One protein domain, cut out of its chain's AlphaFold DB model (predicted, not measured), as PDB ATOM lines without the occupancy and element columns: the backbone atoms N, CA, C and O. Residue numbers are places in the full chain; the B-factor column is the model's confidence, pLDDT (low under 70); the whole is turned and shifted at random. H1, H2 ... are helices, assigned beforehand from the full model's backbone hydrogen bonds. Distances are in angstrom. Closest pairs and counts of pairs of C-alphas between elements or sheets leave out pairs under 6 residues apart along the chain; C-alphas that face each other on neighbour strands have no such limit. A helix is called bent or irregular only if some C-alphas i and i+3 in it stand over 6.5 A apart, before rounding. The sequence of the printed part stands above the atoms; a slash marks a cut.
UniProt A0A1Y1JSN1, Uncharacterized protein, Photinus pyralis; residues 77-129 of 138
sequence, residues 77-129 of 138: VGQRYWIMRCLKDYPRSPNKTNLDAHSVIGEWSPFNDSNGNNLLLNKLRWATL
ATOM      1  N   VAL A  77      46.661 -43.885 -34.035       97.00
ATOM      2  CA  VAL A  77      45.720 -44.981 -34.313       97.00
ATOM      3  C   VAL A  77      44.277 -44.507 -34.149       97.00
ATOM      4  O   VAL A  77      43.459 -44.753 -35.033       97.00
ATOM      5  N   GLY A  78      43.975 -43.771 -33.075       97.44
ATOM      6  CA  GLY A  78      42.654 -43.191 -32.836       97.44
ATOM      7  C   GLY A  78      42.212 -42.246 -33.951       97.44
ATOM      8  O   GLY A  78      41.093 -42.367 -34.442       97.44
ATOM      9  N   GLN A  79      43.097 -41.364 -34.427       97.69
ATOM     10  CA  GLN A  79      42.786 -40.486 -35.563       97.69
ATOM     11  C   GLN A  79      42.399 -41.278 -36.811       97.69
ATOM     12  O   GLN A  79      41.356 -41.018 -37.407       97.69
ATOM     13  N   ARG A  80      43.213 -42.273 -37.192       97.62
ATOM     14  CA  ARG A  80      42.932 -43.127 -38.356       97.62
ATOM     15  C   ARG A  80      41.618 -43.876 -38.189       97.62
ATOM     16  O   ARG A  80      40.835 -43.930 -39.132       97.62
ATOM     17  N   TYR A  81      41.365 -44.410 -36.996       97.12
ATOM     18  CA  TYR A  81      40.110 -45.078 -36.677       97.12
ATOM     19  C   TYR A  81      38.916 -44.148 -36.927       97.12
ATOM     20  O   TYR A  81      38.039 -44.490 -37.718       97.12
ATOM     21  N   TRP A  82      38.908 -42.944 -36.344       97.50
ATOM     22  CA  TRP A  82      37.790 -42.007 -36.501       97.50
ATOM     23  C   TRP A  82      37.646 -41.465 -37.925       97.50
ATOM     24  O   TRP A  82      36.520 -41.345 -38.407       97.50
ATOM     25  N   ILE A  83      38.749 -41.229 -38.642       96.69
ATOM     26  CA  ILE A  83      38.717 -40.902 -40.077       96.69
ATOM     27  C   ILE A  83      38.011 -42.021 -40.854       96.69
ATOM     28  O   ILE A  83      37.091 -41.752 -41.625       96.69
ATOM     29  N   MET A  84      38.382 -43.281 -40.616       94.88
ATOM     30  CA  MET A  84      37.757 -44.416 -41.297       94.88
ATOM     31  C   MET A  84      36.281 -44.570 -40.937       94.88
ATOM     32  O   MET A  84      35.487 -44.865 -41.826       94.88
ATOM     33  N   ARG A  85      35.883 -44.309 -39.687       95.88
ATOM     34  CA  ARG A  85      34.463 -44.274 -39.300       95.88
ATOM     35  C   ARG A  85      33.693 -43.221 -40.105       95.88
ATOM     36  O   ARG A  85      32.653 -43.541 -40.679       95.88
ATOM     37  N   CYS A  86      34.233 -42.005 -40.214       96.06
ATOM     38  CA  CYS A  86      33.618 -40.904 -40.963       96.06
ATOM     39  C   CYS A  86      33.501 -41.176 -42.465       96.06
ATOM     40  O   CYS A  86      32.515 -40.772 -43.073       96.06
ATOM     41  N   LEU A  87      34.483 -41.852 -43.067       92.75
ATOM     42  CA  LEU A  87      34.480 -42.126 -44.506       92.75
ATOM     43  C   LEU A  87      33.743 -43.423 -44.855       92.75
ATOM     44  O   LEU A  87      33.099 -43.498 -45.890       92.75
ATOM     45  N   LYS A  88      33.828 -44.467 -44.031       90.31
ATOM     46  CA  LYS A  88      33.303 -45.798 -44.373       90.31
ATOM     47  C   LYS A  88      31.949 -46.091 -43.748       90.31
ATOM     48  O   LYS A  88      31.132 -46.714 -44.412       90.31
ATOM     49  N   ASP A  89      31.722 -45.677 -42.504       93.00
ATOM     50  CA  ASP A  89      30.601 -46.182 -41.709       93.00
ATOM     51  C   ASP A  89      29.477 -45.161 -41.545       93.00
ATOM     52  O   ASP A  89      28.314 -45.492 -41.744       93.00
ATOM     53  N   TYR A  90      29.797 -43.911 -41.220       95.31
ATOM     54  CA  TYR A  90      28.789 -42.875 -40.962       95.31
ATOM     55  C   TYR A  90      27.963 -42.438 -42.174       95.31
ATOM     56  O   TYR A  90      26.801 -42.099 -41.970       95.31
ATOM     57  N   PRO A  91      28.470 -42.492 -43.416       92.44
ATOM     58  CA  PRO A  91      27.647 -42.209 -44.589       92.44
ATOM     59  C   PRO A  91      26.760 -43.388 -45.010       92.44
ATOM     60  O   PRO A  91      25.956 -43.241 -45.925       92.44
ATOM     61  N   ARG A  92      26.909 -44.571 -44.392       89.75
ATOM     62  CA  ARG A  92      26.069 -45.731 -44.710       89.75
ATOM     63  C   ARG A  92      24.648 -45.520 -44.205       89.75
ATOM     64  O   ARG A  92      24.436 -44.984 -43.117       89.75
ATOM     65  N   SER A  93      23.691 -46.060 -44.959       87.62
ATOM     66  CA  SER A  93      22.326 -46.280 -44.479       87.62
ATOM     67  C   SER A  93      22.361 -47.008 -43.121       87.62
ATOM     68  O   SER A  93      23.167 -47.932 -42.963       87.62
ATOM     69  N   PRO A  94      21.547 -46.609 -42.125       91.56
ATOM     70  CA  PRO A  94      20.375 -45.726 -42.218       91.56
ATOM     71  C   PRO A  94      20.652 -44.217 -42.089       91.56
ATOM     72  O   PRO A  94      19.703 -43.432 -42.121       91.56
ATOM     73  N   ASN A  95      21.907 -43.790 -41.932       93.56
ATOM     74  CA  ASN A  95      22.223 -42.372 -41.762       93.56
ATOM     75  C   ASN A  95      21.914 -41.571 -43.029       93.56
ATOM     76  O   ASN A  95      22.069 -42.074 -44.141       93.56
ATOM     77  N   LYS A  96      21.500 -40.312 -42.851       92.00
ATOM     78  CA  LYS A  96      21.158 -39.430 -43.972       92.00
ATOM     79  C   LYS A  96      22.360 -38.643 -44.447       92.00
ATOM     80  O   LYS A  96      23.076 -38.076 -43.619       92.00
ATOM     81  N   THR A  97      22.523 -38.541 -45.760       92.69
ATOM     82  CA  THR A  97      23.605 -37.788 -46.407       92.69
ATOM     83  C   THR A  97      23.076 -36.813 -47.455       92.69
ATOM     84  O   THR A  97      21.926 -36.894 -47.887       92.69
ATOM     85  N   ASN A  98      23.938 -35.911 -47.936       91.38
ATOM     86  CA  ASN A  98      23.597 -35.054 -49.077       91.38
ATOM     87  C   ASN A  98      23.384 -35.832 -50.385       91.38
ATOM     88  O   ASN A  98      22.809 -35.289 -51.323       91.38
ATOM     89  N   LEU A  99      23.875 -37.070 -50.476       88.94
ATOM     90  CA  LEU A  99      23.773 -37.891 -51.682       88.94
ATOM     91  C   LEU A  99      22.370 -38.493 -51.843       88.94
ATOM     92  O   LEU A  99      21.924 -38.695 -52.973       88.94
ATOM     93  N   ASP A 100      21.650 -38.681 -50.734       86.38
ATOM     94  CA  ASP A 100      20.288 -39.227 -50.715       86.38
ATOM     95  C   ASP A 100      19.312 -38.335 -51.500       86.38
ATOM     96  O   ASP A 100      18.427 -38.828 -52.197       86.38
ATOM     97  N   ALA A 101      19.508 -37.013 -51.443       78.88
ATOM     98  CA  ALA A 101      18.684 -36.033 -52.152       78.88
ATOM     99  C   ALA A 101      18.800 -36.137 -53.683       78.88
ATOM    100  O   ALA A 101      17.903 -35.708 -54.407       78.88
ATOM    101  N   HIS A 102      19.892 -36.713 -54.185       70.44
ATOM    102  CA  HIS A 102      20.154 -36.845 -55.616       70.44
ATOM    103  C   HIS A 102      19.759 -38.216 -56.176       70.44
ATOM    104  O   HIS A 102      20.103 -38.511 -57.319       70.44
ATOM    105  N   SER A 103      19.052 -39.051 -55.395       65.12
ATOM    106  CA  SER A 103      18.669 -40.418 -55.786       65.12
ATOM    107  C   SER A 103      19.847 -41.218 -56.349       65.12
ATOM    108  O   SER A 103      19.692 -42.015 -57.274       65.12
ATOM    109  N   VAL A 104      21.051 -40.991 -55.812       63.09
ATOM    110  CA  VAL A 104      22.220 -41.798 -56.154       63.09
ATOM    111  C   VAL A 104      22.050 -43.130 -55.432       63.09
ATOM    112  O   VAL A 104      22.515 -43.323 -54.313       63.09
ATOM    113  N   ILE A 105      21.271 -44.013 -56.051       54.88
ATOM    114  CA  ILE A 105      20.923 -45.326 -55.521       54.88
ATOM    115  C   ILE A 105      22.113 -46.245 -55.798       54.88
ATOM    116  O   ILE A 105      22.316 -46.710 -56.917       54.88
ATOM    117  N   GLY A 106      22.926 -46.470 -54.774       62.25
ATOM    118  CA  GLY A 106      24.030 -47.421 -54.787       62.25
ATOM    119  C   GLY A 106      24.459 -47.742 -53.362       62.25
ATOM    120  O   GLY A 106      24.308 -46.918 -52.459       62.25
ATOM    121  N   GLU A 107      24.972 -48.950 -53.141       73.19
ATOM    122  CA  GLU A 107      25.573 -49.312 -51.859       73.19
ATOM    123  C   GLU A 107      26.760 -48.377 -51.565       73.19
ATOM    124  O   GLU A 107      27.587 -48.114 -52.440       73.19
ATOM    125  N   TRP A 108      26.858 -47.843 -50.339       82.19
ATOM    126  CA  TRP A 108      27.995 -47.001 -49.958       82.19
ATOM    127  C   TRP A 108      29.282 -47.833 -49.898       82.19
ATOM    128  O   TRP A 108      29.609 -48.466 -48.886       82.19
ATOM    129  N   SER A 109      30.031 -47.792 -50.998       78.25
ATOM    130  CA  SER A 109      31.309 -48.477 -51.177       78.25
ATOM    131  C   SER A 109      32.407 -47.487 -51.604       78.25
ATOM    132  O   SER A 109      32.850 -47.501 -52.754       78.25
ATOM    133  N   PRO A 110      32.874 -46.610 -50.696       74.06
ATOM    134  CA  PRO A 110      33.740 -45.471 -51.022       74.06
ATOM    135  C   PRO A 110      35.154 -45.837 -51.496       74.06
ATOM    136  O   PRO A 110      35.927 -44.929 -51.774       74.06
ATOM    137  N   PHE A 111      35.500 -47.129 -51.548       76.69
ATOM    138  CA  PHE A 111      36.831 -47.640 -51.898       76.69
ATOM    139  C   PHE A 111      36.802 -48.793 -52.923       76.69
ATOM    140  O   PHE A 111      37.829 -49.431 -53.129       76.69
ATOM    141  N   ASN A 112      35.647 -49.099 -53.530       65.31
ATOM    142  CA  ASN A 112      35.488 -50.272 -54.408       65.31
ATOM    143  C   ASN A 112      35.675 -49.978 -55.905       65.31
ATOM    144  O   ASN A 112      35.569 -50.903 -56.705       65.31
ATOM    145  N   ASP A 113      35.932 -48.732 -56.312       60.59
ATOM    146  CA  ASP A 113      36.147 -48.446 -57.731       60.59
ATOM    147  C   ASP A 113      37.567 -48.870 -58.141       60.59
ATOM    148  O   ASP A 113      38.559 -48.250 -57.747       60.59
ATOM    149  N   SER A 114      37.665 -49.941 -58.938       56.94
ATOM    150  CA  SER A 114      38.919 -50.478 -59.487       56.94
ATOM    151  C   SER A 114      39.681 -49.467 -60.349       56.94
ATOM    152  O   SER A 114      40.877 -49.638 -60.573       56.94
ATOM    153  N   ASN A 115      39.015 -48.396 -60.793       59.12
ATOM    154  CA  ASN A 115      39.625 -47.298 -61.543       59.12
ATOM    155  C   ASN A 115      40.123 -46.150 -60.641       59.12
ATOM    156  O   ASN A 115      40.540 -45.112 -61.150       59.12
ATOM    157  N   GLY A 116      40.049 -46.291 -59.309       54.78
ATOM    158  CA  GLY A 116      40.477 -45.272 -58.341       54.78
ATOM    159  C   GLY A 116      39.567 -44.038 -58.264       54.78
ATOM    160  O   GLY A 116      39.845 -43.101 -57.512       54.78
ATOM    161  N   ASN A 117      38.460 -44.023 -59.013       58.03
ATOM    162  CA  ASN A 117      37.525 -42.909 -59.057       58.03
ATOM    163  C   ASN A 117      36.500 -43.011 -57.920       58.03
ATOM    164  O   ASN A 117      35.370 -43.452 -58.097       58.03
ATOM    165  N   ASN A 118      36.853 -42.508 -56.736       69.88
ATOM    166  CA  ASN A 118      35.924 -42.420 -55.600       69.88
ATOM    167  C   ASN A 118      34.888 -41.283 -55.784       69.88
ATOM    168  O   ASN A 118      34.775 -40.372 -54.960       69.88
ATOM    169  N   LEU A 119      34.125 -41.317 -56.883       75.56
ATOM    170  CA  LEU A 119      33.153 -40.299 -57.307       75.56
ATOM    171  C   LEU A 119      32.126 -39.957 -56.222       75.56
ATOM    172  O   LEU A 119      31.782 -38.786 -56.060       75.56
ATOM    173  N   LEU A 120      31.648 -40.955 -55.472       80.88
ATOM    174  CA  LEU A 120      30.699 -40.743 -54.375       80.88
ATOM    175  C   LEU A 120      31.363 -40.084 -53.167       80.88
ATOM    176  O   LEU A 120      30.822 -39.123 -52.622       80.88
ATOM    177  N   LEU A 121      32.566 -40.535 -52.798       86.50
ATOM    178  CA  LEU A 121      33.331 -39.954 -51.695       86.50
ATOM    179  C   LEU A 121      33.634 -38.475 -51.951       86.50
ATOM    180  O   LEU A 121      33.409 -37.634 -51.086       86.50
ATOM    181  N   ASN A 122      34.040 -38.140 -53.178       86.31
ATOM    182  CA  ASN A 122      34.334 -36.767 -53.591       86.31
ATOM    183  C   ASN A 122      33.092 -35.862 -53.638       86.31
ATOM    184  O   ASN A 122      33.223 -34.633 -53.643       86.31
ATOM    185  N   LYS A 123      31.883 -36.436 -53.675       87.88
ATOM    186  CA  LYS A 123      30.600 -35.712 -53.653       87.88
ATOM    187  C   LYS A 123      29.957 -35.658 -52.263       87.88
ATOM    188  O   LYS A 123      29.041 -34.858 -52.069       87.88
ATOM    189  N   LEU A 124      30.429 -36.452 -51.301       90.44
ATOM    190  CA  LEU A 124      29.950 -36.401 -49.921       90.44
ATOM    191  C   LEU A 124      30.312 -35.048 -49.285       90.44
ATOM    192  O   LEU A 124      31.430 -34.547 -49.429       90.44
ATOM    193  N   ARG A 125      29.349 -34.423 -48.609       92.69
ATOM    194  CA  ARG A 125      29.493 -33.121 -47.934       92.69
ATOM    195  C   ARG A 125      29.046 -33.174 -46.483       92.69
ATOM    196  O   ARG A 125      29.660 -32.517 -45.650       92.69
ATOM    197  N   TRP A 126      28.008 -33.950 -46.180       94.50
ATOM    198  CA  TRP A 126      27.524 -34.135 -44.817       94.50
ATOM    199  C   TRP A 126      26.866 -35.503 -44.632       94.50
ATOM    200  O   TRP A 126      26.341 -36.089 -45.580       94.50
ATOM    201  N   ALA A 127      26.881 -35.971 -43.385       94.69
ATOM    202  CA  ALA A 127      26.099 -37.091 -42.884       94.69
ATOM    203  C   ALA A 127      25.498 -36.696 -41.526       94.69
ATOM    204  O   ALA A 127      26.148 -35.996 -40.749       94.69
ATOM    205  N   THR A 128      24.270 -37.121 -41.238       95.75
ATOM    206  CA  THR A 128      23.613 -36.897 -39.940       95.75
ATOM    207  C   THR A 128      23.406 -38.225 -39.224       95.75
ATOM    208  O   THR A 128      23.032 -39.219 -39.846       95.75
ATOM    209  N   LEU A 129      23.649 -38.231 -37.916       95.62
ATOM    210  CA  LEU A 129      23.591 -39.409 -37.052       95.62
ATOM    211  C   LEU A 129      22.518 -39.192 -35.979       95.62
ATOM    212  O   LEU A 129      22.414 -38.094 -35.435       95.62
TER     213      LEU A 129
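Overview. This is residues 77 to 129 of the 138 residues of an uncharacterized protein of Photinus pyralis (UniProt A0A1Y1JSN1). With little regular structure, the domain is a body of loops from which most of helix H1, residues 77 to 85, sticks out as an arm. The short helix H2 is in the body, and residues 112 to 117 stick out as a loop. The printed part has 53 residues with two named helices, H1 then H2, and no named strand; it is all helix by class, though under half of the residues are in named elements. It is compact, with a radius of gyration of the C-alphas of 11.3 A, and flat, spanning 35 by 30 by 16 A.

Along the chain. H1, residues 77 to 89, begins at C-alpha 77 (45.720, -44.981, -34.313) and is 16.9 A long. It is neither bent nor irregular, but only just: C-alphas 86 and 89 are 6.1 A apart. H2, residues 119 to 123, ends at C-alpha 123 (30.600, -35.712, -53.653).

Arrangement. H1 and H2 are close but not clearly touching; their closest C-alphas, those of Leu 87 and Leu 121, are 7.6 A apart. Residues 96 to 97 pair antiparallel with residues 127 to 128. In H1 and H2 every O i to N i+4 pair is within hydrogen-bond range.

Size, cuts and confidence. The C-alphas farthest apart, of Val 77 and Ser 103, are 34.8 A apart. The printed part has no cut; the link from H1 to H2 is long, 29 residues. Confidence is low, under 70, at residues 103 to 106 and 112 to 118.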